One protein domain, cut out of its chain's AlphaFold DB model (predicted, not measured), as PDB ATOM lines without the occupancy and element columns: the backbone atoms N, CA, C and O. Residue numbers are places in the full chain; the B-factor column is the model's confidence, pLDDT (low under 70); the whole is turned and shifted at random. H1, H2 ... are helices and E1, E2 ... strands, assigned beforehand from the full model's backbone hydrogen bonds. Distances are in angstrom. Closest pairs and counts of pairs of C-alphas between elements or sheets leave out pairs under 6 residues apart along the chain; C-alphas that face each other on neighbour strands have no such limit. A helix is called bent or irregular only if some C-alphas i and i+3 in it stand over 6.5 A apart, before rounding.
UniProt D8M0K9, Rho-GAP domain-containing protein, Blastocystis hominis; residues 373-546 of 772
ATOM      1  N   ARG A 373      41.376 -12.851  24.436       85.06
ATOM      2  CA  ARG A 373      40.453 -11.715  24.464       85.06
ATOM      3  C   ARG A 373      41.185 -10.473  24.945       85.06
ATOM      4  O   ARG A 373      41.906 -10.548  25.941       85.06
ATOM      5  N   LEU A 374      41.047  -9.384  24.199       87.94
ATOM      6  CA  LEU A 374      41.781  -8.146  24.416       87.94
ATOM      7  C   LEU A 374      41.005  -7.131  25.250       87.94
ATOM      8  O   LEU A 374      41.658  -6.291  25.848       87.94
ATOM      9  N   PHE A 375      39.673  -7.183  25.316       86.12
ATOM     10  CA  PHE A 375      38.847  -6.162  25.988       86.12
ATOM     11  C   PHE A 375      37.974  -6.707  27.133       86.12
ATOM     12  O   PHE A 375      37.320  -5.938  27.837       86.12
ATOM     13  N   ASP A 376      37.997  -8.018  27.347       81.62
ATOM     14  CA  ASP A 376      37.263  -8.760  28.364       81.62
ATOM     15  C   ASP A 376      38.248  -9.432  29.338       81.62
ATOM     16  O   ASP A 376      39.157 -10.152  28.900       81.62
ATOM     17  N   PRO A 377      38.066  -9.279  30.664       81.94
ATOM     18  CA  PRO A 377      38.901  -9.910  31.687       81.94
ATOM     19  C   PRO A 377      38.763 -11.443  31.779       81.94
ATOM     20  O   PRO A 377      39.045 -12.020  32.821       81.94
ATOM     21  N   SER A 378      38.351 -12.160  30.733       76.94
ATOM     22  CA  SER A 378      38.183 -13.622  30.786       76.94
ATOM     23  C   SER A 378      39.450 -14.416  30.449       76.94
ATOM     24  O   SER A 378      39.522 -15.616  30.736       76.94
ATOM     25  N   THR A 379      40.477 -13.779  29.874       78.19
ATOM     26  CA  THR A 379      41.748 -14.461  29.584       78.19
ATOM     27  C   THR A 379      42.594 -14.583  30.852       78.19
ATOM     28  O   THR A 379      42.926 -13.585  31.486       78.19
ATOM     29  N   ASN A 380      42.972 -15.816  31.198       77.06
ATOM     30  CA  ASN A 380      43.848 -16.115  32.332       77.06
ATOM     31  C   ASN A 380      45.326 -16.099  31.925       77.06
ATOM     32  O   ASN A 380      45.740 -16.839  31.024       77.06
ATOM     33  N   TYR A 381      46.126 -15.348  32.672       76.75
ATOM     34  CA  TYR A 381      47.578 -15.267  32.559       76.75
ATOM     35  C   TYR A 381      48.238 -15.611  33.893       76.75
ATOM     36  O   TYR A 381      47.642 -15.443  34.954       76.75
ATOM     37  N   PHE A 382      49.493 -16.056  33.845       72.62
ATOM     38  CA  PHE A 382      50.353 -16.010  35.025       72.62
ATOM     39  C   PHE A 382      51.097 -14.686  35.017       72.62
ATOM     40  O   PHE A 382      51.906 -14.442  34.125       72.62
ATOM     41  N   ILE A 383      50.806 -13.837  35.993       72.56
ATOM     42  CA  ILE A 383      51.335 -12.483  36.075       72.56
ATOM     43  C   ILE A 383      52.163 -12.372  37.345       72.56
ATOM     44  O   ILE A 383      51.723 -12.781  38.421       72.56
ATOM     45  N   LYS A 384      53.366 -11.824  37.219       70.00
ATOM     46  CA  LYS A 384      54.197 -11.413  38.345       70.00
ATOM     47  C   LYS A 384      54.335  -9.909  38.291       70.00
ATOM     48  O   LYS A 384      54.777  -9.347  37.289       70.00
ATOM     49  N   THR A 385      53.953  -9.269  39.384       67.38
ATOM     50  CA  THR A 385      54.112  -7.829  39.548       67.38
ATOM     51  C   THR A 385      55.273  -7.556  40.500       67.38
ATOM     52  O   THR A 385      55.683  -8.433  41.269       67.38
ATOM     53  N   PRO A 386      55.831  -6.348  40.480       56.34
ATOM     54  CA  PRO A 386      56.917  -5.986  41.382       56.34
ATOM     55  C   PRO A 386      56.501  -5.912  42.849       56.34
ATOM     56  O   PRO A 386      57.345  -6.093  43.730       56.34
ATOM     57  N   GLU A 387      55.219  -5.649  43.109       52.88
ATOM     58  CA  GLU A 387      54.630  -5.648  44.444       52.88
ATOM     59  C   GLU A 387      54.399  -7.079  44.953       52.88
ATOM     60  O   GLU A 387      54.699  -7.366  46.108       52.88
ATOM     61  N   THR A 388      53.932  -7.993  44.091       52.16
ATOM     62  CA  THR A 388      53.636  -9.386  44.479       52.16
ATOM     63  C   THR A 388      54.854 -10.305  44.455       52.16
ATOM     64  O   THR A 388      54.911 -11.259  45.223       52.16
ATOM     65  N   LYS A 389      55.834 -10.038  43.581       49.69
ATOM     66  CA  LYS A 389      57.095 -10.787  43.378       49.69
ATOM     67  C   LYS A 389      56.957 -12.296  43.124       49.69
ATOM     68  O   LYS A 389      57.971 -12.968  42.937       49.69
ATOM     69  N   VAL A 390      55.735 -12.806  43.013       51.94
ATOM     70  CA  VAL A 390      55.376 -14.202  42.764       51.94
ATOM     71  C   VAL A 390      54.439 -14.245  41.559       51.94
ATOM     72  O   VAL A 390      53.621 -13.349  41.378       51.94
ATOM     73  N   TYR A 391      54.554 -15.281  40.725       60.44
ATOM     74  CA  TYR A 391      53.598 -15.506  39.641       60.44
ATOM     75  C   TYR A 391      52.260 -15.981  40.210       60.44
ATOM     76  O   TYR A 391      52.172 -17.065  40.790       60.44
ATOM     77  N   SER A 392      51.212 -15.195  39.994       57.94
ATOM     78  CA  SER A 392      49.833 -15.532  40.346       57.94
ATOM     79  C   SER A 392      48.948 -15.564  39.108       57.94
ATOM     80  O   SER A 392      49.268 -14.947  38.093       57.94
ATOM     81  N   ILE A 393      47.820 -16.269  39.192       67.00
ATOM     82  CA  ILE A 393      46.787 -16.173  38.159       67.00
ATOM     83  C   ILE A 393      46.200 -14.760  38.201       67.00
ATOM     84  O   ILE A 393      45.954 -14.205  39.275       67.00
ATOM     85  N   GLY A 394      46.032 -14.180  37.023       73.94
ATOM     86  CA  GLY A 394      45.393 -12.895  36.847       73.94
ATOM     87  C   GLY A 394      44.901 -12.693  35.424       73.94
ATOM     88  O   GLY A 394      45.093 -13.530  34.539       73.94
ATOM     89  N   HIS A 395      44.289 -11.544  35.216       85.38
ATOM     90  CA  HIS A 395      43.654 -11.122  33.986       85.38
ATOM     91  C   HIS A 395      44.336  -9.859  33.475       85.38
ATOM     92  O   HIS A 395      44.748  -9.002  34.259       85.38
ATOM     93  N   MET A 396      44.452  -9.757  32.153       89.38
ATOM     94  CA  MET A 396      44.992  -8.586  31.475       89.38
ATOM     95  C   MET A 396      44.149  -8.275  30.241       89.38
ATOM     96  O   MET A 396      43.960  -9.157  29.402       89.38
ATOM     97  N   TRP A 397      43.662  -7.040  30.141       91.62
ATOM     98  CA  TRP A 397      42.843  -6.558  29.025       91.62
ATOM     99  C   TRP A 397      43.027  -5.045  28.832       91.62
ATOM    100  O   TRP A 397      43.522  -4.343  29.711       91.62
ATOM    101  N   PHE A 398      42.675  -4.535  27.660       91.81
ATOM    102  CA  PHE A 398      42.739  -3.126  27.301       91.81
ATOM    103  C   PHE A 398      41.554  -2.350  27.855       91.81
ATOM    104  O   PHE A 398      40.434  -2.857  27.935       91.81
ATOM    105  N   SER A 399      41.802  -1.088  28.200       90.38
ATOM    106  CA  SER A 399      40.735  -0.163  28.554       90.38
ATOM    107  C   SER A 399      39.824   0.118  27.347       90.38
ATOM    108  O   SER A 399      40.275   0.056  26.195       90.38
ATOM    109  N   PRO A 400      38.553   0.499  27.569       87.50
ATOM    110  CA  PRO A 400      37.621   0.831  26.487       87.50
ATOM    111  C   PRO A 400      38.085   1.992  25.597       87.50
ATOM    112  O   PRO A 400      37.697   2.086  24.436       87.50
ATOM    113  N   PHE A 401      38.928   2.875  26.135       88.62
ATOM    114  CA  PHE A 401      39.491   4.031  25.431       88.62
ATOM    115  C   PHE A 401      40.915   3.786  24.913       88.62
ATOM    116  O   PHE A 401      41.563   4.721  24.422       88.62
ATOM    117  N   LEU A 402      41.411   2.543  25.028       88.06
ATOM    118  CA  LEU A 402      42.741   2.117  24.586       88.06
ATOM    119  C   LEU A 402      43.867   3.028  25.118       88.06
ATOM    120  O   LEU A 402      44.911   3.210  24.494       88.06
ATOM    121  N   ASP A 403      43.653   3.636  26.278       86.19
ATOM    122  CA  ASP A 403      44.565   4.549  26.967       86.19
ATOM    123  C   ASP A 403      45.391   3.857  28.060       86.19
ATOM    124  O   ASP A 403      46.368   4.435  28.545       86.19
ATOM    125  N   GLY A 404      45.077   2.601  28.378       87.94
ATOM    126  CA  GLY A 404      45.875   1.766  29.258       87.94
ATOM    127  C   GLY A 404      45.519   0.283  29.195       87.94
ATOM    128  O   GLY A 404      44.567  -0.138  28.537       87.94
ATOM    129  N   ILE A 405      46.315  -0.510  29.907       90.56
ATOM    130  CA  ILE A 405      46.128  -1.949  30.089       90.56
ATOM    131  C   ILE A 405      45.735  -2.192  31.544       90.56
ATOM    132  O   ILE A 405      46.476  -1.825  32.457       90.56
ATOM    133  N   HIS A 406      44.586  -2.816  31.772       89.69
ATOM    134  CA  HIS A 406      44.160  -3.257  33.092       89.69
ATOM    135  C   HIS A 406      44.793  -4.599  33.428       89.69
ATOM    136  O   HIS A 406      44.828  -5.510  32.601       89.69
ATOM    137  N   VAL A 407      45.274  -4.718  34.662       87.62
ATOM    138  CA  VAL A 407      45.810  -5.951  35.224       87.62
ATOM    139  C   VAL A 407      45.135  -6.205  36.564       87.62
ATOM    140  O   VAL A 407      45.194  -5.363  37.460       87.62
ATOM    141  N   LEU A 408      44.520  -7.375  36.706       83.12
ATOM    142  CA  LEU A 408      43.852  -7.822  37.927       83.12
ATOM    143  C   LEU A 408      44.411  -9.181  38.340       83.12
ATOM    144  O   LEU A 408      44.397 -10.113  37.548       83.12
ATOM    145  N   LEU A 409      44.883  -9.318  39.574       74.62
ATOM    146  CA  LEU A 409      45.327 -10.597  40.130       74.62
ATOM    147  C   LEU A 409      44.233 -11.205  41.012       74.62
ATOM    148  O   LEU A 409      43.524 -10.485  41.714       74.62
ATOM    149  N   ASP A 410      44.185 -12.536  41.082       59.41
ATOM    150  CA  ASP A 410      43.242 -13.310  41.911       59.41
ATOM    151  C   ASP A 410      43.307 -13.002  43.427       59.41
ATOM    152  O   ASP A 410      42.456 -13.454  44.191       59.41
ATOM    153  N   GLY A 411      44.315 -12.243  43.872       56.16
ATOM    154  CA  GLY A 411      44.488 -11.750  45.245       56.16
ATOM    155  C   GLY A 411      43.987 -10.320  45.488       56.16
ATOM    156  O   GLY A 411      44.288  -9.752  46.532       56.16
ATOM    157  N   GLY A 412      43.274  -9.717  44.530       61.94
ATOM    158  CA  GLY A 412      42.696  -8.373  44.661       61.94
ATOM    159  C   GLY A 412      43.650  -7.219  44.337       61.94
ATOM    160  O   GLY A 412      43.259  -6.061  44.456       61.94
ATOM    161  N   TRP A 413      44.885  -7.503  43.907       71.69
ATOM    162  CA  TRP A 413      45.754  -6.474  43.335       71.69
ATOM    163  C   TRP A 413      45.219  -6.090  41.959       71.69
ATOM    164  O   TRP A 413      45.125  -6.937  41.070       71.69
ATOM    165  N   GLU A 414      44.881  -4.820  41.788       81.62
ATOM    166  CA  GLU A 414      44.362  -4.276  40.542       81.62
ATOM    167  C   GLU A 414      45.115  -2.999  40.187       81.62
ATOM    168  O   GLU A 414      45.311  -2.121  41.032       81.62
ATOM    169  N   ARG A 415      45.534  -2.884  38.927       82.81
ATOM    170  CA  ARG A 415      46.198  -1.686  38.428       82.81
ATOM    171  C   ARG A 415      45.920  -1.477  36.949       82.81
ATOM    172  O   ARG A 415      46.048  -2.401  36.151       82.81
ATOM    173  N   THR A 416      45.634  -0.235  36.580       85.69
ATOM    174  CA  THR A 416      45.667   0.219  35.187       85.69
ATOM    175  C   THR A 416      47.054   0.774  34.893       85.69
ATOM    176  O   THR A 416      47.538   1.645  35.616       85.69
ATOM    177  N   ILE A 417      47.705   0.265  33.852       86.69
ATOM    178  CA  ILE A 417      48.978   0.773  33.339       86.69
ATOM    179  C   ILE A 417      48.651   1.709  32.177       86.69
ATOM    180  O   ILE A 417      48.210   1.223  31.133       86.69
ATOM    181  N   PRO A 418      48.847   3.028  32.312       87.06
ATOM    182  CA  PRO A 418      48.649   3.943  31.198       87.06
ATOM    183  C   PRO A 418      49.583   3.589  30.041       87.06
ATOM    184  O   PRO A 418      50.751   3.262  30.253       87.06
ATOM    185  N   MET A 419      49.108   3.732  28.807       87.12
ATOM    186  CA  MET A 419      49.906   3.483  27.602       87.12
ATOM    187  C   MET A 419      51.202   4.309  27.585       87.12
ATOM    188  O   MET A 419      52.245   3.835  27.143       87.12
ATOM    189  N   SER A 420      51.159   5.533  28.123       82.88
ATOM    190  CA  SER A 420      52.321   6.420  28.258       82.88
ATOM    191  C   SER A 420      53.385   5.915  29.238       82.88
ATOM    192  O   SER A 420      54.527   6.363  29.171       82.88
ATOM    193  N   GLU A 421      53.028   5.017  30.161       83.50
ATOM    194  CA  GLU A 421      53.964   4.400  31.104       83.50
ATOM    195  C   GLU A 421      54.624   3.135  30.537       83.50
ATOM    196  O   GLU A 421      55.559   2.622  31.141       83.50
ATOM    197  N   ILE A 422      54.200   2.621  29.379       84.62
ATOM    198  CA  ILE A 422      54.828   1.448  28.760       84.62
ATOM    199  C   ILE A 422      55.996   1.926  27.890       84.62
ATOM    200  O   ILE A 422      55.807   2.448  26.792       84.62
ATOM    201  N   GLN A 423      57.226   1.768  28.386       78.75
ATOM    202  CA  GLN A 423      58.432   2.173  27.652       78.75
ATOM    203  C   GLN A 423      58.825   1.150  26.589       78.75
ATOM    204  O   GLN A 423      59.216   1.513  25.480       78.75
ATOM    205  N   GLN A 424      58.755  -0.125  26.963       81.38
ATOM    206  CA  GLN A 424      59.286  -1.240  26.192       81.38
ATOM    207  C   GLN A 424      58.530  -2.516  26.553       81.38
ATOM    208  O   GLN A 424      58.170  -2.731  27.709       81.38
ATOM    209  N   ILE A 425      58.381  -3.402  25.574       85.19
ATOM    210  CA  ILE A 425      57.939  -4.777  25.786       85.19
ATOM    211  C   ILE A 425      59.118  -5.675  25.436       85.19
ATOM    212  O   ILE A 425      59.731  -5.522  24.384       85.19
ATOM    213  N   THR A 426      59.505  -6.562  26.349       80.62
ATOM    214  CA  THR A 426      60.658  -7.446  26.146       80.62
ATOM    215  C   THR A 426      60.296  -8.895  26.389       80.62
ATOM    216  O   THR A 426      59.466  -9.220  27.228       80.62
ATOM    217  N   VAL A 427      60.954  -9.779  25.650       78.12
ATOM    218  CA  VAL A 427      60.921 -11.230  25.872       78.12
ATOM    219  C   VAL A 427      62.129 -11.705  26.686       78.12
ATOM    220  O   VAL A 427      62.261 -12.896  26.969       78.12
ATOM    221  N   GLN A 428      63.038 -10.788  27.041       66.19
ATOM    222  CA  GLN A 428      64.183 -11.095  27.886       66.19
ATOM    223  C   GLN A 428      63.721 -11.304  29.325       66.19
ATOM    224  O   GLN A 428      63.145 -10.419  29.953       66.19
ATOM    225  N   LEU A 429      64.013 -12.495  29.834       61.78
ATOM    226  CA  LEU A 429      63.736 -12.886  31.207       61.78
ATOM    227  C   LEU A 429      64.607 -12.067  32.175       61.78
ATOM    228  O   LEU A 429      65.807 -11.919  31.920       61.78
ATOM    229  N   PRO A 430      64.056 -11.559  33.289       54.06
ATOM    230  CA  PRO A 430      64.825 -10.746  34.219       54.06
ATOM    231  C   PRO A 430      65.983 -11.534  34.863       54.06
ATOM    232  O   PRO A 430      65.883 -12.722  35.183       54.06
ATOM    233  N   CYS A 431      67.122 -10.855  35.046       44.19
ATOM    234  CA  CYS A 431      68.409 -11.454  35.438       44.19
ATOM    235  C   CYS A 431      68.439 -12.065  36.850       44.19
ATOM    236  O   CYS A 431      69.445 -12.652  37.238       44.19
ATOM    237  N   ASN A 432      67.369 -11.908  37.624       43.62
ATOM    238  CA  ASN A 432      67.203 -12.423  38.981       43.62
ATOM    239  C   ASN A 432      66.422 -13.749  39.041       43.62
ATOM    240  O   ASN A 432      66.248 -14.276  40.133       43.62
ATOM    241  N   LEU A 433      65.962 -14.288  37.905       44.97
ATOM    242  CA  LEU A 433      65.337 -15.615  37.845       44.97
ATOM    243  C   LEU A 433      66.382 -16.727  37.974       44.97
ATOM    244  O   LEU A 433      67.474 -16.608  37.402       44.97
ATOM    245  N   LEU A 434      66.029 -17.817  38.659       40.62
ATOM    246  CA  LEU A 434      66.874 -19.009  38.790       40.62
ATOM    247  C   LEU A 434      67.020 -19.716  37.431       40.62
ATOM    248  O   LEU A 434      66.159 -19.602  36.556       40.62
ATOM    249  N   GLU A 435      68.109 -20.460  37.215       40.47
ATOM    250  CA  GLU A 435      68.422 -21.036  35.894       40.47
ATOM    251  C   GLU A 435      67.318 -21.976  35.372       40.47
ATOM    252  O   GLU A 435      66.979 -21.952  34.187       40.47
ATOM    253  N   TYR A 436      66.685 -22.754  36.255       42.12
ATOM    254  CA  TYR A 436      65.571 -23.628  35.881       42.12
ATOM    255  C   TYR A 436      64.275 -22.852  35.578       42.12
ATOM    256  O   TYR A 436      63.529 -23.244  34.679       42.12
ATOM    257  N   GLU A 437      64.007 -21.736  36.271       48.03
ATOM    258  CA  GLU A 437      62.878 -20.850  35.960       48.03
ATOM    259  C   GLU A 437      63.079 -20.221  34.592       48.03
ATOM    260  O   GLU A 437      62.157 -20.212  33.777       48.03
ATOM    261  N   ARG A 438      64.311 -19.788  34.290       55.94
ATOM    262  CA  ARG A 438      64.652 -19.280  32.961       55.94
ATOM    263  C   ARG A 438      64.415 -20.324  31.884       55.94
ATOM    264  O   ARG A 438      63.852 -19.966  30.861       55.94
ATOM    265  N   ARG A 439      64.771 -21.593  32.120       54.03
ATOM    266  CA  ARG A 439      64.514 -22.704  31.181       54.03
ATOM    267  C   ARG A 439      63.019 -23.017  31.020       54.03
ATOM    268  O   ARG A 439      62.580 -23.289  29.909       54.03
ATOM    269  N   SER A 440      62.227 -22.967  32.095       53.88
ATOM    270  CA  SER A 440      60.779 -23.255  32.056       53.88
ATOM    271  C   SER A 440      59.975 -22.117  31.413       53.88
ATOM    272  O   SER A 440      59.043 -22.359  30.643       53.88
ATOM    273  N   LEU A 441      60.346 -20.868  31.693       62.69
ATOM    274  CA  LEU A 441      59.703 -19.660  31.165       62.69
ATOM    275  C   LEU A 441      60.254 -19.243  29.795       62.69
ATOM    276  O   LEU A 441      59.649 -18.404  29.117       62.69
ATOM    277  N   GLN A 442      61.375 -19.842  29.377       60.94
ATOM    278  CA  GLN A 442      62.004 -19.590  28.087       60.94
ATOM    279  C   GLN A 442      60.965 -19.737  26.983       60.94
ATOM    280  O   GLN A 442      60.222 -20.719  26.951       60.94
ATOM    281  N   SER A 443      60.905 -18.749  26.088       68.94
ATOM    282  CA  SER A 443      59.969 -18.651  24.956       68.94
ATOM    283  C   SER A 443      58.488 -18.401  25.282       68.94
ATOM    284  O   SER A 443      57.687 -18.345  24.355       68.94
ATOM    285  N   ARG A 444      58.083 -18.198  26.544       74.19
ATOM    286  CA  ARG A 444      56.659 -18.005  26.912       74.19
ATOM    287  C   ARG A 444      56.357 -16.764  27.746       74.19
ATOM    288  O   ARG A 444      55.192 -16.405  27.891       74.19
ATOM    289  N   CYS A 445      57.384 -16.118  28.277       80.12
ATOM    290  CA  CYS A 445      57.265 -14.884  29.041       80.12
ATOM    291  C   CYS A 445      57.350 -13.657  28.122       80.12
ATOM    292  O   CYS A 445      58.162 -13.630  27.195       80.12
ATOM    293  N   LEU A 446      56.538 -12.644  28.411       86.38
ATOM    294  CA  LEU A 446      56.717 -11.266  27.961       86.38
ATOM    295  C   LEU A 446      56.718 -10.357  29.190       86.38
ATOM    296  O   LEU A 446      56.019 -10.637  30.157       86.38
ATOM    297  N   SER A 447      57.482  -9.276  29.158       84.00
ATOM    298  CA  SER A 447      57.584  -8.323  30.260       84.00
ATOM    299  C   SER A 447      57.262  -6.921  29.762       84.00
ATOM    300  O   SER A 447      57.883  -6.429  28.817       84.00
ATOM    301  N   LEU A 448      56.297  -6.273  30.415       84.69
ATOM    302  CA  LEU A 448      55.954  -4.869  30.204       84.69
ATOM    303  C   LEU A 448      56.884  -4.014  31.069       84.69
ATOM    304  O   LEU A 448      56.796  -4.045  32.298       84.69
ATOM    305  N   VAL A 449      57.800  -3.278  30.439       77.62
ATOM    306  CA  VAL A 449      58.777  -2.421  31.120       77.62
ATOM    307  C   VAL A 449      58.206  -1.015  31.254       77.62
ATOM    308  O   VAL A 449      57.888  -0.354  30.263       77.62
ATOM    309  N   THR A 450      58.113  -0.551  32.497       72.56
ATOM    310  CA  THR A 450      57.711   0.817  32.844       72.56
ATOM    311  C   THR A 450      58.933   1.606  33.364       72.56
ATOM    312  O   THR A 450      59.968   0.992  33.628       72.56
ATOM    313  N   PRO A 451      58.883   2.951  33.513       58.09
ATOM    314  CA  PRO A 451      60.053   3.812  33.760       58.09
ATOM    315  C   PRO A 451      60.884   3.497  35.005       58.09
ATOM    316  O   PRO A 451      61.981   4.024  35.175       58.09
ATOM    317  N   LEU A 452      60.364   2.662  35.897       54.50
ATOM    318  CA  LEU A 452      61.073   2.168  37.061       54.50
ATOM    319  C   LEU A 452      61.373   0.688  36.795       54.50
ATOM    320  O   LEU A 452      60.455  -0.103  36.643       54.50
ATOM    321  N   ILE A 453      62.649   0.289  36.758       41.62
ATOM    322  CA  ILE A 453      63.068  -1.122  36.579       41.62
ATOM    323  C   ILE A 453      62.461  -2.028  37.670       41.62
ATOM    324  O   ILE A 453      62.208  -3.208  37.454       41.62
ATOM    325  N   SER A 454      62.137  -1.452  38.829       47.28
ATOM    326  CA  SER A 454      61.349  -2.063  39.903       47.28
ATOM    327  C   SER A 454      59.846  -2.153  39.606       47.28
ATOM    328  O   SER A 454      59.078  -2.378  40.532       47.28
ATOM    329  N   ARG A 455      59.410  -1.930  38.359       54.72
ATOM    330  CA  ARG A 455      58.014  -1.906  37.908       54.72
ATOM    331  C   ARG A 455      57.744  -2.712  36.625       54.72
ATOM    332  O   ARG A 455      56.811  -2.391  35.890       54.72
ATOM    333  N   SER A 456      58.548  -3.738  36.331       69.50
ATOM    334  CA  SER A 456      58.238  -4.661  35.234       69.50
ATOM    335  C   SER A 456      57.096  -5.600  35.618       69.50
ATOM    336  O   SER A 456      57.092  -6.158  36.718       69.50
ATOM    337  N   ILE A 457      56.136  -5.779  34.714       77.38
ATOM    338  CA  ILE A 457      55.080  -6.782  34.869       77.38
ATOM    339  C   ILE A 457      55.377  -7.928  33.920       77.38
ATOM    340  O   ILE A 457      55.347  -7.752  32.701       77.38
ATOM    341  N   ASP A 458      55.666  -9.092  34.492       77.50
ATOM    342  CA  ASP A 458      55.968 -10.295  33.732       77.50
ATOM    343  C   ASP A 458      54.674 -11.071  33.503       77.50
ATOM    344  O   ASP A 458      53.994 -11.460  34.452       77.50
ATOM    345  N   VAL A 459      54.351 -11.317  32.241       82.69
ATOM    346  CA  VAL A 459      53.171 -12.048  31.796       82.69
ATOM    347  C   VAL A 459      53.636 -13.325  31.108       82.69
ATOM    348  O   VAL A 459      54.298 -13.310  30.071       82.69
ATOM    349  N   VAL A 460      53.289 -14.463  31.693       78.81
ATOM    350  CA  VAL A 460      53.637 -15.785  31.177       78.81
ATOM    351  C   VAL A 460      52.434 -16.366  30.456       78.81
ATOM    352  O   VAL A 460      51.366 -16.580  31.038       78.81
ATOM    353  N   LEU A 461      52.631 -16.653  29.172       77.81
ATOM    354  CA  LEU A 461      51.631 -17.256  28.312       77.81
ATOM    355  C   LEU A 461      51.798 -18.768  28.228       77.81
ATOM    356  O   LEU A 461      52.819 -19.359  28.574       77.81
ATOM    357  N   GLN A 462      50.742 -19.416  27.752       72.19
ATOM    358  CA  GLN A 462      50.673 -20.871  27.703       72.19
ATOM    359  C   GLN A 462      51.655 -21.466  26.684       72.19
ATOM    360  O   GLN A 462      52.260 -22.501  26.967       72.19
ATOM    361  N   SER A 463      51.839 -20.805  25.535       73.00
ATOM    362  CA  SER A 463      52.717 -21.254  24.453       73.00
ATOM    363  C   SER A 463      53.509 -20.096  23.830       73.00
ATOM    364  O   SER A 463      53.092 -18.936  23.951       73.00
ATOM    365  N   PRO A 464      54.634 -20.393  23.156       79.25
ATOM    366  CA  PRO A 464      55.417 -19.392  22.442       79.25
ATOM    367  C   PRO A 464      54.624 -18.665  21.366       79.25
ATOM    368  O   PRO A 464      54.725 -17.452  21.267       79.25
ATOM    369  N   GLU A 465      53.759 -19.373  20.643       81.06
ATOM    370  CA  GLU A 465      52.953 -18.813  19.557       81.06
ATOM    371  C   GLU A 465      51.928 -17.806  20.087       81.06
ATOM    372  O   GLU A 465      51.696 -16.771  19.469       81.06
ATOM    373  N   ARG A 466      51.333 -18.077  21.258       81.81
ATOM    374  CA  ARG A 466      50.428 -17.131  21.932       81.81
ATOM    375  C   ARG A 466      51.184 -15.909  22.443       81.81
ATOM    376  O   ARG A 466      50.670 -14.800  22.339       81.81
ATOM    377  N   ARG A 467      52.396 -16.111  22.973       86.25
ATOM    378  CA  ARG A 467      53.294 -15.027  23.396       86.25
ATOM    379  C   ARG A 467      53.691 -14.143  22.220       86.25
ATOM    380  O   ARG A 467      53.603 -12.932  22.352       86.25
ATOM    381  N   ASP A 468      54.052 -14.731  21.084       85.69
ATOM    382  CA  ASP A 468      54.390 -14.002  19.856       85.69
ATOM    383  C   ASP A 468      53.167 -13.271  19.279       85.69
ATOM    384  O   ASP A 468      53.272 -12.115  18.881       85.69
ATOM    385  N   ALA A 469      51.986 -13.901  19.295       85.19
ATOM    386  CA  ALA A 469      50.743 -13.258  18.870       85.19
ATOM    387  C   ALA A 469      50.409 -12.037  19.740       85.19
ATOM    388  O   ALA A 469      50.146 -10.965  19.204       85.19
ATOM    389  N   LEU A 470      50.455 -12.176  21.069       88.06
ATOM    390  CA  LEU A 470      50.181 -11.066  21.982       88.06
ATOM    391  C   LEU A 470      51.253  -9.970  21.896       88.06
ATOM    392  O   LEU A 470      50.905  -8.796  21.917       88.06
ATOM    393  N   LEU A 471      52.531 -10.336  21.752       89.00
ATOM    394  CA  LEU A 471      53.624  -9.383  21.549       89.00
ATOM    395  C   LEU A 471      53.379  -8.515  20.310       89.00
ATOM    396  O   LEU A 471      53.387  -7.295  20.424       89.00
ATOM    397  N   ASN A 472      53.058  -9.131  19.167       88.31
ATOM    398  CA  ASN A 472      52.769  -8.401  17.930       88.31
ATOM    399  C   ASN A 472      51.593  -7.423  18.091       88.31
ATOM    400  O   ASN A 472      51.641  -6.309  17.575       88.31
ATOM    401  N   ILE A 473      50.534  -7.822  18.807       90.00
ATOM    402  CA  ILE A 473      49.390  -6.939  19.079       90.00
ATOM    403  C   ILE A 473      49.799  -5.770  19.971       90.00
ATOM    404  O   ILE A 473      49.403  -4.640  19.704       90.00
ATOM    405  N   LEU A 474      50.574  -6.028  21.025       89.94
ATOM    406  CA  LEU A 474      51.000  -4.985  21.950       89.94
ATOM    407  C   LEU A 474      51.974  -3.992  21.294       89.94
ATOM    408  O   LEU A 474      51.886  -2.796  21.563       89.94
ATOM    409  N   ASP A 475      52.849  -4.454  20.399       88.94
ATOM    410  CA  ASP A 475      53.718  -3.576  19.609       88.94
ATOM    411  C   ASP A 475      52.889  -2.667  18.689       88.94
ATOM    412  O   ASP A 475      53.074  -1.446  18.685       88.94
ATOM    413  N   LEU A 476      51.902  -3.231  17.983       90.19
ATOM    414  CA  LEU A 476      50.977  -2.460  17.145       90.19
ATOM    415  C   LEU A 476      50.088  -1.516  17.957       90.19
ATOM    416  O   LEU A 476      49.763  -0.434  17.480       90.19
ATOM    417  N   TYR A 477      49.716  -1.890  19.179       91.19
ATOM    418  CA  TYR A 477      48.985  -1.033  20.112       91.19
ATOM    419  C   TYR A 477      49.788   0.221  20.473       91.19
ATOM    420  O   TYR A 477      49.265   1.334  20.388       91.19
ATOM    421  N   LEU A 478      51.079   0.069  20.789       89.50
ATOM    422  CA  LEU A 478      51.957   1.207  21.067       89.50
ATOM    423  C   LEU A 478      52.218   2.059  19.812       89.50
ATOM    424  O   LEU A 478      52.287   3.287  19.914       89.50
ATOM    425  N   GLU A 479      52.345   1.443  18.633       89.44
ATOM    426  CA  GLU A 479      52.530   2.155  17.359       89.44
ATOM    427  C   GLU A 479      51.279   2.955  16.958       89.44
ATOM    428  O   GLU A 479      51.366   4.150  16.653       89.44
ATOM    429  N   TRP A 480      50.101   2.329  17.031       92.75
ATOM    430  CA  TRP A 480      48.803   2.964  16.801       92.75
ATOM    431  C   TRP A 480      48.574   4.127  17.772       92.75
ATOM    432  O   TRP A 480      48.192   5.225  17.359       92.75
ATOM    433  N   GLY A 481      48.902   3.926  19.051       86.25
ATOM    434  CA  GLY A 481      48.797   4.945  20.091       86.25
ATOM    435  C   GLY A 481      49.621   6.206  19.809       86.25
ATOM    436  O   GLY A 481      49.190   7.313  20.133       86.25
ATOM    437  N   ARG A 482      50.793   6.055  19.178       83.31
ATOM    438  CA  ARG A 482      51.682   7.168  18.794       83.31
ATOM    439  C   ARG A 482      51.288   7.840  17.476       83.31
ATOM    440  O   ARG A 482      51.710   8.970  17.246       83.31
ATOM    441  N   SER A 483      50.518   7.164  16.624       83.38
ATOM    442  CA  SER A 483      50.199   7.614  15.265       83.38
ATOM    443  C   SER A 483      48.732   8.029  15.112       83.38
ATOM    444  O   SER A 483      48.434   9.221  15.056       83.38
ATOM    445  N   GLU A 484      47.809   7.069  15.069       83.25
ATOM    446  CA  GLU A 484      46.408   7.284  14.683       83.25
ATOM    447  C   GLU A 484      45.488   7.655  15.856       83.25
ATOM    448  O   GLU A 484      44.538   8.420  15.671       83.25
ATOM    449  N   ALA A 485      45.791   7.204  17.080       85.75
ATOM    450  CA  ALA A 485      44.945   7.459  18.251       85.75
ATOM    451  C   ALA A 485      44.760   8.962  18.542       85.75
ATOM    452  O   ALA A 485      43.681   9.401  18.945       85.75
ATOM    453  N   SER A 486      45.800   9.769  18.306       80.62
ATOM    454  CA  SER A 486      45.755  11.226  18.491       80.62
ATOM    455  C   SER A 486      44.808  11.907  17.501       80.62
ATOM    456  O   SER A 486      44.095  12.836  17.877       80.62
ATOM    457  N   SER A 487      44.754  11.429  16.254       83.06
ATOM    458  CA  SER A 487      43.854  11.959  15.226       83.06
ATOM    459  C   SER A 487      42.392  11.634  15.522       83.06
ATOM    460  O   SER A 487      41.540  12.493  15.321       83.06
ATOM    461  N   VAL A 488      42.103  10.434  16.040       84.00
ATOM    462  CA  VAL A 488      40.751  10.064  16.494       84.00
ATOM    463  C   VAL A 488      40.332  10.943  17.671       84.00
ATOM    464  O   VAL A 488      39.273  11.561  17.633       84.00
ATOM    465  N   ARG A 489      41.194  11.085  18.688       83.75
ATOM    466  CA  ARG A 489      40.906  11.910  19.876       83.75
ATOM    467  C   ARG A 489      40.695  13.388  19.542       83.75
ATOM    468  O   ARG A 489      39.840  14.010  20.153       83.75
ATOM    469  N   ALA A 490      41.410  13.931  18.554       80.19
ATOM    470  CA  ALA A 490      41.260  15.323  18.117       80.19
ATOM    471  C   ALA A 490      39.916  15.630  17.423       80.19
ATOM    472  O   ALA A 490      39.567  16.798  17.271       80.19
ATOM    473  N   ARG A 491      39.162  14.608  16.980       80.94
ATOM    474  CA  ARG A 491      37.817  14.781  16.394       80.94
ATOM    475  C   ARG A 491      36.715  14.941  17.443       80.94
ATOM    476  O   ARG A 491      35.608  15.348  17.096       80.94
ATOM    477  N   HIS A 492      37.014  14.633  18.701       77.31
ATOM    478  CA  HIS A 492      36.102  14.749  19.835       77.31
ATOM    479  C   HIS A 492      36.474  15.984  20.678       77.31
ATOM    480  O   HIS A 492      37.627  16.413  20.638       77.31
ATOM    481  N   PRO A 493      35.519  16.605  21.398       70.81
ATOM    482  CA  PRO A 493      35.766  17.829  22.168       70.81
ATOM    483  C   PRO A 493      36.913  17.667  23.179       70.81
ATOM    484  O   PRO A 493      37.116  16.583  23.725       70.81
ATOM    485  N   ASP A 494      37.654  18.754  23.429       65.75
ATOM    486  CA  ASP A 494      38.818  18.764  24.325       65.75
ATOM    487  C   ASP A 494      38.454  18.275  25.736       65.75
ATOM    488  O   ASP A 494      37.906  19.010  26.556       65.75
ATOM    489  N   LEU A 495      38.807  17.021  26.027       70.12
ATOM    490  CA  LEU A 495      38.659  16.417  27.348       70.12
ATOM    491  C   LEU A 495      39.586  17.119  28.345       70.12
ATOM    492  O   LEU A 495      40.811  17.154  28.145       70.12
ATOM    493  N   SER A 496      39.021  17.610  29.447       74.06
ATOM    494  CA  SER A 496      39.770  18.151  30.581       74.06
ATOM    495  C   SER A 496      40.687  17.090  31.210       74.06
ATOM    496  O   SER A 496      40.485  15.884  31.064       74.06
ATOM    497  N   ALA A 497      41.709  17.512  31.962       69.12
ATOM    498  CA  ALA A 497      42.616  16.581  32.649       69.12
ATOM    499  C   ALA A 497      41.884  15.650  33.644       69.12
ATOM    500  O   ALA A 497      42.289  14.501  33.835       69.12
ATOM    501  N   SER A 498      40.786  16.133  34.237       72.25
ATOM    502  CA  SER A 498      39.923  15.343  35.120       72.25
ATOM    503  C   SER A 498      39.149  14.278  34.343       72.25
ATOM    504  O   SER A 498      39.104  13.129  34.772       72.25
ATOM    505  N   GLU A 499      38.600  14.624  33.176       73.31
ATOM    506  CA  GLU A 499      37.888  13.671  32.314       73.31
ATOM    507  C   GLU A 499      38.839  12.613  31.757       73.31
ATOM    508  O   GLU A 499      38.524  11.432  31.811       73.31
ATOM    509  N   ARG A 500      40.053  12.986  31.330       72.62
ATOM    510  CA  ARG A 500      41.071  12.012  30.886       72.62
ATOM    511  C   ARG A 500      41.449  11.015  31.982       72.62
ATOM    512  O   ARG A 500      41.632   9.837  31.703       72.62
ATOM    513  N   SER A 501      41.536  11.474  33.230       72.88
ATOM    514  CA  SER A 501      41.798  10.595  34.378       72.88
ATOM    515  C   SER A 501      40.605   9.681  34.683       72.88
ATOM    516  O   SER A 501      40.788   8.543  35.106       72.88
ATOM    517  N   GLN A 502      39.384  10.161  34.434       78.25
ATOM    518  CA  GLN A 502      38.159   9.376  34.556       78.25
ATOM    519  C   GLN A 502      38.038   8.321  33.446       78.25
ATOM    520  O   GLN A 502      37.596   7.210  33.730       78.25
ATOM    521  N   LEU A 503      38.479   8.612  32.215       79.69
ATOM    522  CA  LEU A 503      38.467   7.643  31.112       79.69
ATOM    523  C   LEU A 503      39.316   6.397  31.423       79.69
ATOM    524  O   LEU A 503      38.835   5.279  31.245       79.69
ATOM    525  N   LEU A 504      40.499   6.594  32.017       75.25
ATOM    526  CA  LEU A 504      41.400   5.527  32.486       75.25
ATOM    527  C   LEU A 504      40.805   4.640  33.599       75.25
ATOM    528  O   LEU A 504      41.350   3.572  33.898       75.25
ATOM    529  N   SER A 505      39.730   5.088  34.256       80.06
ATOM    530  CA  SER A 505      39.079   4.342  35.339       80.06
ATOM    531  C   SER A 505      38.030   3.341  34.849       80.06
ATOM    532  O   SER A 505      37.701   2.417  35.591       80.06
ATOM    533  N   PHE A 506      37.541   3.486  33.609       84.44
ATOM    534  CA  PHE A 506      36.559   2.567  33.033       84.44
ATOM    535  C   PHE A 506      37.205   1.239  32.666       84.44
ATOM    536  O   PHE A 506      38.187   1.204  31.930       84.44
ATOM    537  N   LYS A 507      36.611   0.139  33.129       82.38
ATOM    538  CA  LYS A 507      37.173  -1.209  32.979       82.38
ATOM    539  C   LYS A 507      36.552  -1.998  31.836       82.38
ATOM    540  O   LYS A 507      37.115  -3.005  31.422       82.38
ATOM    541  N   SER A 508      35.379  -1.590  31.349       84.88
ATOM    542  CA  SER A 508      34.666  -2.294  30.277       84.88
ATOM    543  C   SER A 508      33.806  -1.353  29.435       84.88
ATOM    544  O   SER A 508      33.342  -0.317  29.913       84.88
ATOM    545  N   PHE A 509      33.550  -1.729  28.178       81.75
ATOM    546  CA  PHE A 509      32.648  -0.979  27.296       81.75
ATOM    547  C   PHE A 509      31.221  -0.889  27.859       81.75
ATOM    548  O   PHE A 509      30.545   0.120  27.667       81.75
ATOM    549  N   GLU A 510      30.769  -1.907  28.595       81.75
ATOM    550  CA  GLU A 510      29.451  -1.912  29.241       81.75
ATOM    551  C   GLU A 510      29.355  -0.864  30.356       81.75
ATOM    552  O   GLU A 510      28.344  -0.173  30.505       81.75
ATOM    553  N   GLU A 511      30.443  -0.677  31.104       83.50
ATOM    554  CA  GLU A 511      30.532   0.374  32.109       83.50
ATOM    555  C   GLU A 511      30.407   1.762  31.471       83.50
ATOM    556  O   GLU A 511      29.637   2.586  31.970       83.50
ATOM    557  N   VAL A 512      31.071   1.993  30.330       83.50
ATOM    558  CA  VAL A 512      30.968   3.249  29.565       83.50
ATOM    559  C   VAL A 512      29.535   3.493  29.097       83.50
ATOM    560  O   VAL A 512      29.010   4.583  29.317       83.50
ATOM    561  N   ARG A 513      28.854   2.486  28.529       81.06
ATOM    562  CA  ARG A 513      27.449   2.619  28.093       81.06
ATOM    563  C   ARG A 513      26.528   3.030  29.239       81.06
ATOM    564  O   ARG A 513      25.681   3.902  29.067       81.06
ATOM    565  N   ARG A 514      26.705   2.412  30.411       80.75
ATOM    566  CA  ARG A 514      25.835   2.624  31.575       80.75
ATOM    567  C   ARG A 514      26.085   3.955  32.277       80.75
ATOM    568  O   ARG A 514      25.150   4.552  32.801       80.75
ATOM    569  N   THR A 515      27.340   4.382  32.361       80.69
ATOM    570  CA  THR A 515      27.736   5.497  33.240       80.69
ATOM    571  C   THR A 515      28.138   6.756  32.488       80.69
ATOM    572  O   THR A 515      28.044   7.850  33.041       80.69
ATOM    573  N   SER A 516      28.560   6.631  31.230       79.81
ATOM    574  CA  SER A 516      29.007   7.759  30.418       79.81
ATOM    575  C   SER A 516      28.698   7.564  28.924       79.81
ATOM    576  O   SER A 516      29.609   7.519  28.091       79.81
ATOM    577  N   PRO A 517      27.406   7.485  28.544       79.50
ATOM    578  CA  PRO A 517      26.989   7.241  27.160       79.50
ATOM    579  C   PRO A 517      27.502   8.309  26.181       79.50
ATOM    580  O   PRO A 517      27.745   8.005  25.016       79.50
ATOM    581  N   GLN A 518      27.754   9.529  26.662       80.06
ATOM    582  CA  GLN A 518      28.370  10.615  25.890       80.06
ATOM    583  C   GLN A 518      29.775  10.284  25.353       80.06
ATOM    584  O   GLN A 518      30.161  10.805  24.312       80.06
ATOM    585  N   HIS A 519      30.517   9.388  26.011       82.19
ATOM    586  CA  HIS A 519      31.850   8.950  25.584       82.19
ATOM    587  C   HIS A 519      31.828   7.616  24.820       82.19
ATOM    588  O   HIS A 519      32.870   7.147  24.366       82.19
ATOM    589  N   SER A 520      30.649   7.013  24.638       82.88
ATOM    590  CA  SER A 520      30.486   5.727  23.949       82.88
ATOM    591  C   SER A 520      30.954   5.796  22.492       82.88
ATOM    592  O   SER A 520      31.646   4.893  22.036       82.88
ATOM    593  N   ALA A 521      30.654   6.898  21.792       83.56
ATOM    594  CA  ALA A 521      31.065   7.113  20.402       83.56
ATOM    595  C   ALA A 521      32.593   7.210  20.239       83.56
ATOM    596  O   ALA A 521      33.153   6.652  19.301       83.56
ATOM    597  N   LEU A 522      33.273   7.879  21.176       86.00
ATOM    598  CA  LEU A 522      34.734   7.944  21.198       86.00
ATOM    599  C   LEU A 522      35.344   6.551  21.432       86.00
ATOM    600  O   LEU A 522      36.320   6.196  20.776       86.00
ATOM    601  N   ALA A 523      34.767   5.757  22.341       86.50
ATOM    602  CA  ALA A 523      35.238   4.403  22.630       86.50
ATOM    603  C   ALA A 523      35.104   3.464  21.415       86.50
ATOM    604  O   ALA A 523      36.052   2.740  21.112       86.50
ATOM    605  N   SER A 524      33.981   3.493  20.678       85.75
ATOM    606  CA  SER A 524      33.844   2.699  19.439       85.75
ATOM    607  C   SER A 524      34.802   3.157  18.360       85.75
ATOM    608  O   SER A 524      35.435   2.323  17.730       85.75
ATOM    609  N   GLU A 525      34.941   4.464  18.143       87.25
ATOM    610  CA  GLU A 525      35.795   4.962  17.065       87.25
ATOM    611  C   GLU A 525      37.275   4.627  17.306       87.25
ATOM    612  O   GLU A 525      38.000   4.277  16.372       87.25
ATOM    613  N   LEU A 526      37.725   4.677  18.566       89.19
ATOM    614  CA  LEU A 526      39.061   4.222  18.956       89.19
ATOM    615  C   LEU A 526      39.217   2.710  18.769       89.19
ATOM    616  O   LEU A 526      40.238   2.272  18.239       89.19
ATOM    617  N   HIS A 527      38.210   1.927  19.162       90.00
ATOM    618  CA  HIS A 527      38.199   0.481  18.963       90.00
ATOM    619  C   HIS A 527      38.272   0.112  17.474       90.00
ATOM    620  O   HIS A 527      39.180  -0.613  17.074       90.00
ATOM    621  N   ASP A 528      37.391   0.663  16.639       87.81
ATOM    622  CA  ASP A 528      37.326   0.391  15.200       87.81
ATOM    623  C   ASP A 528      38.611   0.818  14.482       87.81
ATOM    624  O   ASP A 528      39.121   0.091  13.623       87.81
ATOM    625  N   SER A 529      39.174   1.975  14.860       90.94
ATOM    626  CA  SER A 529      40.469   2.437  14.352       90.94
ATOM    627  C   SER A 529      41.582   1.449  14.699       90.94
ATOM    628  O   SER A 529      42.333   1.052  13.810       90.94
ATOM    629  N   PHE A 530      41.666   1.004  15.954       89.69
ATOM    630  CA  PHE A 530      42.685   0.050  16.387       89.69
ATOM    631  C   PHE A 530      42.523  -1.326  15.726       89.69
ATOM    632  O   PHE A 530      43.498  -1.884  15.223       89.69
ATOM    633  N   VAL A 531      41.300  -1.859  15.661       87.94
ATOM    634  CA  VAL A 531      41.018  -3.138  14.993       87.94
ATOM    635  C   VAL A 531      41.440  -3.066  13.530       87.94
ATOM    636  O   VAL A 531      42.206  -3.917  13.082       87.94
ATOM    637  N   THR A 532      41.029  -2.015  12.813       86.50
ATOM    638  CA  THR A 532      41.396  -1.802  11.404       86.50
ATOM    639  C   THR A 532      42.914  -1.699  11.226       86.50
ATOM    640  O   THR A 532      43.485  -2.299  10.310       86.50
ATOM    641  N   TYR A 533      43.586  -0.971  12.122       87.06
ATOM    642  CA  TYR A 533      45.039  -0.800  12.116       87.06
ATOM    643  C   TYR A 533      45.785  -2.132  12.223       87.06
ATOM    644  O   TYR A 533      46.772  -2.351  11.511       87.06
ATOM    645  N   VAL A 534      45.304  -3.018  13.098       85.44
ATOM    646  CA  VAL A 534      45.893  -4.335  13.344       85.44
ATOM    647  C   VAL A 534      45.553  -5.320  12.224       85.44
ATOM    648  O   VAL A 534      46.450  -6.000  11.727       85.44
ATOM    649  N   THR A 535      44.293  -5.387  11.779       83.44
ATOM    650  CA  THR A 535      43.857  -6.334  10.735       83.44
ATOM    651  C   THR A 535      44.541  -6.097   9.396       83.44
ATOM    652  O   THR A 535      44.757  -7.045   8.651       83.44
ATOM    653  N   ASN A 536      44.927  -4.855   9.100       82.00
ATOM    654  CA  ASN A 536      45.654  -4.520   7.875       82.00
ATOM    655  C   ASN A 536      47.142  -4.910   7.914       82.00
ATOM    656  O   ASN A 536      47.797  -4.893   6.874       82.00
ATOM    657  N   ARG A 537      47.692  -5.218   9.096       78.38
ATOM    658  CA  ARG A 537      49.128  -5.480   9.301       78.38
ATOM    659  C   ARG A 537      49.445  -6.899   9.782       78.38
ATOM    660  O   ARG A 537      50.608  -7.291   9.746       78.38
ATOM    661  N   VAL A 538      48.451  -7.669  10.236       76.62
ATOM    662  CA  VAL A 538      48.653  -9.006  10.817       76.62
ATOM    663  C   VAL A 538      47.758 -10.047  10.153       76.62
ATOM    664  O   VAL A 538      46.556 -10.094  10.391       76.62
ATOM    665  N   ASP A 539      48.373 -10.978   9.423       56.81
ATOM    666  CA  ASP A 539      47.658 -12.063   8.732       56.81
ATOM    667  C   ASP A 539      47.258 -13.233   9.660       56.81
ATOM    668  O   ASP A 539      46.454 -14.093   9.297       56.81
ATOM    669  N   ARG A 540      47.827 -13.312  10.875       58.19
ATOM    670  CA  ARG A 540      47.672 -14.447  11.813       58.19
ATOM    671  C   ARG A 540      46.881 -14.084  13.076       58.19
ATOM    672  O   ARG A 540      47.378 -14.221  14.190       58.19
ATOM    673  N   LEU A 541      45.624 -13.677  12.910       68.06
ATOM    674  CA  LEU A 541      44.725 -13.307  14.017       68.06
ATOM    675  C   LEU A 541      43.972 -14.484  14.661       68.06
ATOM    676  O   LEU A 541      43.199 -14.279  15.586       68.06
ATOM    677  N   ALA A 542      44.211 -15.729  14.235       69.44
ATOM    678  CA  ALA A 542      43.474 -16.906  14.720       69.44
ATOM    679  C   ALA A 542      43.568 -17.147  16.246       69.44
ATOM    680  O   ALA A 542      42.752 -17.878  16.804       69.44
ATOM    681  N   LEU A 543      44.559 -16.547  16.916       74.06
ATOM    682  CA  LEU A 543      44.786 -16.655  18.361       74.06
ATOM    683  C   LEU A 543      44.311 -15.429  19.154       74.06
ATOM    684  O   LEU A 543      44.436 -15.448  20.377       74.06
ATOM    685  N   ILE A 544      43.782 -14.395  18.491       81.06
ATOM    686  CA  ILE A 544      43.364 -13.117  19.079       81.06
ATOM    687  C   ILE A 544      41.868 -12.906  18.825       81.06
ATOM    688  O   ILE A 544      41.352 -13.207  17.752       81.06
ATOM    689  N   SER A 545      41.164 -12.385  19.818       82.50
ATOM    690  CA  SER A 545      39.779 -11.943  19.731       82.50
ATOM    691  C   SER A 545      39.733 -10.481  20.140       82.50
ATOM    692  O   SER A 545      40.339 -10.122  21.141       82.50
ATOM    693  N   PHE A 546      39.015  -9.665  19.369       81.44
ATOM    694  CA  PHE A 546      38.751  -8.264  19.703       81.44
ATOM    695  C   PHE A 546      37.450  -8.073  20.498       81.44
ATOM    696  O   PHE A 546      37.109  -6.938  20.775       81.44
TER     697      PHE A 546
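What this domain is: This is residues 373 to 546 of the 772 residues of the protein "Rho-GAP domain-containing protein" of Blastocystis hominis (UniProt D8M0K9). A strongly twisted sheet of seven strands has one long helix, H2, packed along one face over E7 and E6; a second long helix, H6, comes from one end of the domain to meet H2 at a steep tilt, with the short helices H3 and H5 packed on it. H1 lies at the opposite end of the longest axis, and H4 lies at the same end as H3 and H5 but touches no helix. The printed part has 174 residues, with seven named strands and six named helices in the order E1 E2 E3 E4 E5 H1 E6 E7 H2 H3 H4 H5 H6, and its class is mixed, helices and strands. The sheet's order is E4 E3 E2 E1 E7 E6 E5, antiparallel throughout, and H2 on one face makes two layers with it. The whole is compact, with a radius of gyration of the C-alphas of 16.4 A, and spans 52 by 36 by 27 A.

Where its parts are: Find C-alpha 380 at (43.848, -16.115, 32.332); there E1 begins, residues 380 to 384. Next come E2, residues 392 to 398 and 19.3 A long, E3, residues 404 to 409 and 16.5 A long, and E4, residues 414 to 418. E5 is residues 424 to 426, H1 residues 435 to 441, E6 residues 445 to 449 and E7 residues 457 to 460. Look then for C-alpha 464 at (55.417, -19.392, 22.442); from there H2 runs through residues 464 to 483, 28.4 A. H3 is residues 485 to 489, H4 residues 497 to 503 and H5 residues 509 to 515. H6, residues 517 to 535, is 27.2 A long and ends at C-alpha 535, (43.857, -6.334, 10.735); it is irregular, with C-alphas 518 and 521 7.0 A apart.

How they stand to each other: Begin with the sheet, where E1 E2 E3 E4 form a meander, each strand the antiparallel neighbour of the one before. In the hairpin of E1 and E2, look at N 381 and O 394, 2.8 A apart and within hydrogen-bond range. For the hairpin of E2 and E3 find N 395 and O 408 at 2.7 A, and for that of E3 and E4 N 405 and O 417 at 2.8 A. On the other side of E1 is E7, with N 460 and O 382 at 2.8 A. E7 and E6, a hairpin, have N 459 and O 446 at 2.8 A, and E6 and the edge strand E5 have N 447 and O 426 at 2.8 A. H2 is on the sheet at a height of 8.6 A, over E7 and E6, and runs along the strands, at 7 degrees to E6 on the local plane; the closest C-alphas of H2 and E6, Arg 467 and Leu 446, are 6.8 A apart. Walking outward, you reach H6, the hub, which touches three other helices. With its residues 530 to 534 alone it touches residues 473 to 480 of H2, opposite ways at a steep tilt of 60 degrees; the closest C-alphas, Leu 476 and Val 534, are 6.6 A apart. H3 touches H6, with the C-alphas of Val 488 and Leu 526 closest at 6.6 A. H5 and H6 form a helical hairpin at a shallow tilt of 11 degrees, and touch closest at the C-alphas of Arg 513 and Ser 520, 6.0 A. H1 and H4 are not on the sheet. Every O i to N i+4 pair is within hydrogen-bond range in H1, H2, H3, H4 and H5, and 13 of 15 in H6.

The domain as a whole: The two C-alphas farthest apart are those of Tyr 436 and Pro 493, 52.9 A, while those of Arg 373 and Phe 546, the first and last printed, are 6.1 A apart. The printed part has no cut, and no link between named elements is long. Mean pLDDT of the printed part is 76.5; look for values under 70 at, among others, residues 385 to 393 and residues 428 to 443.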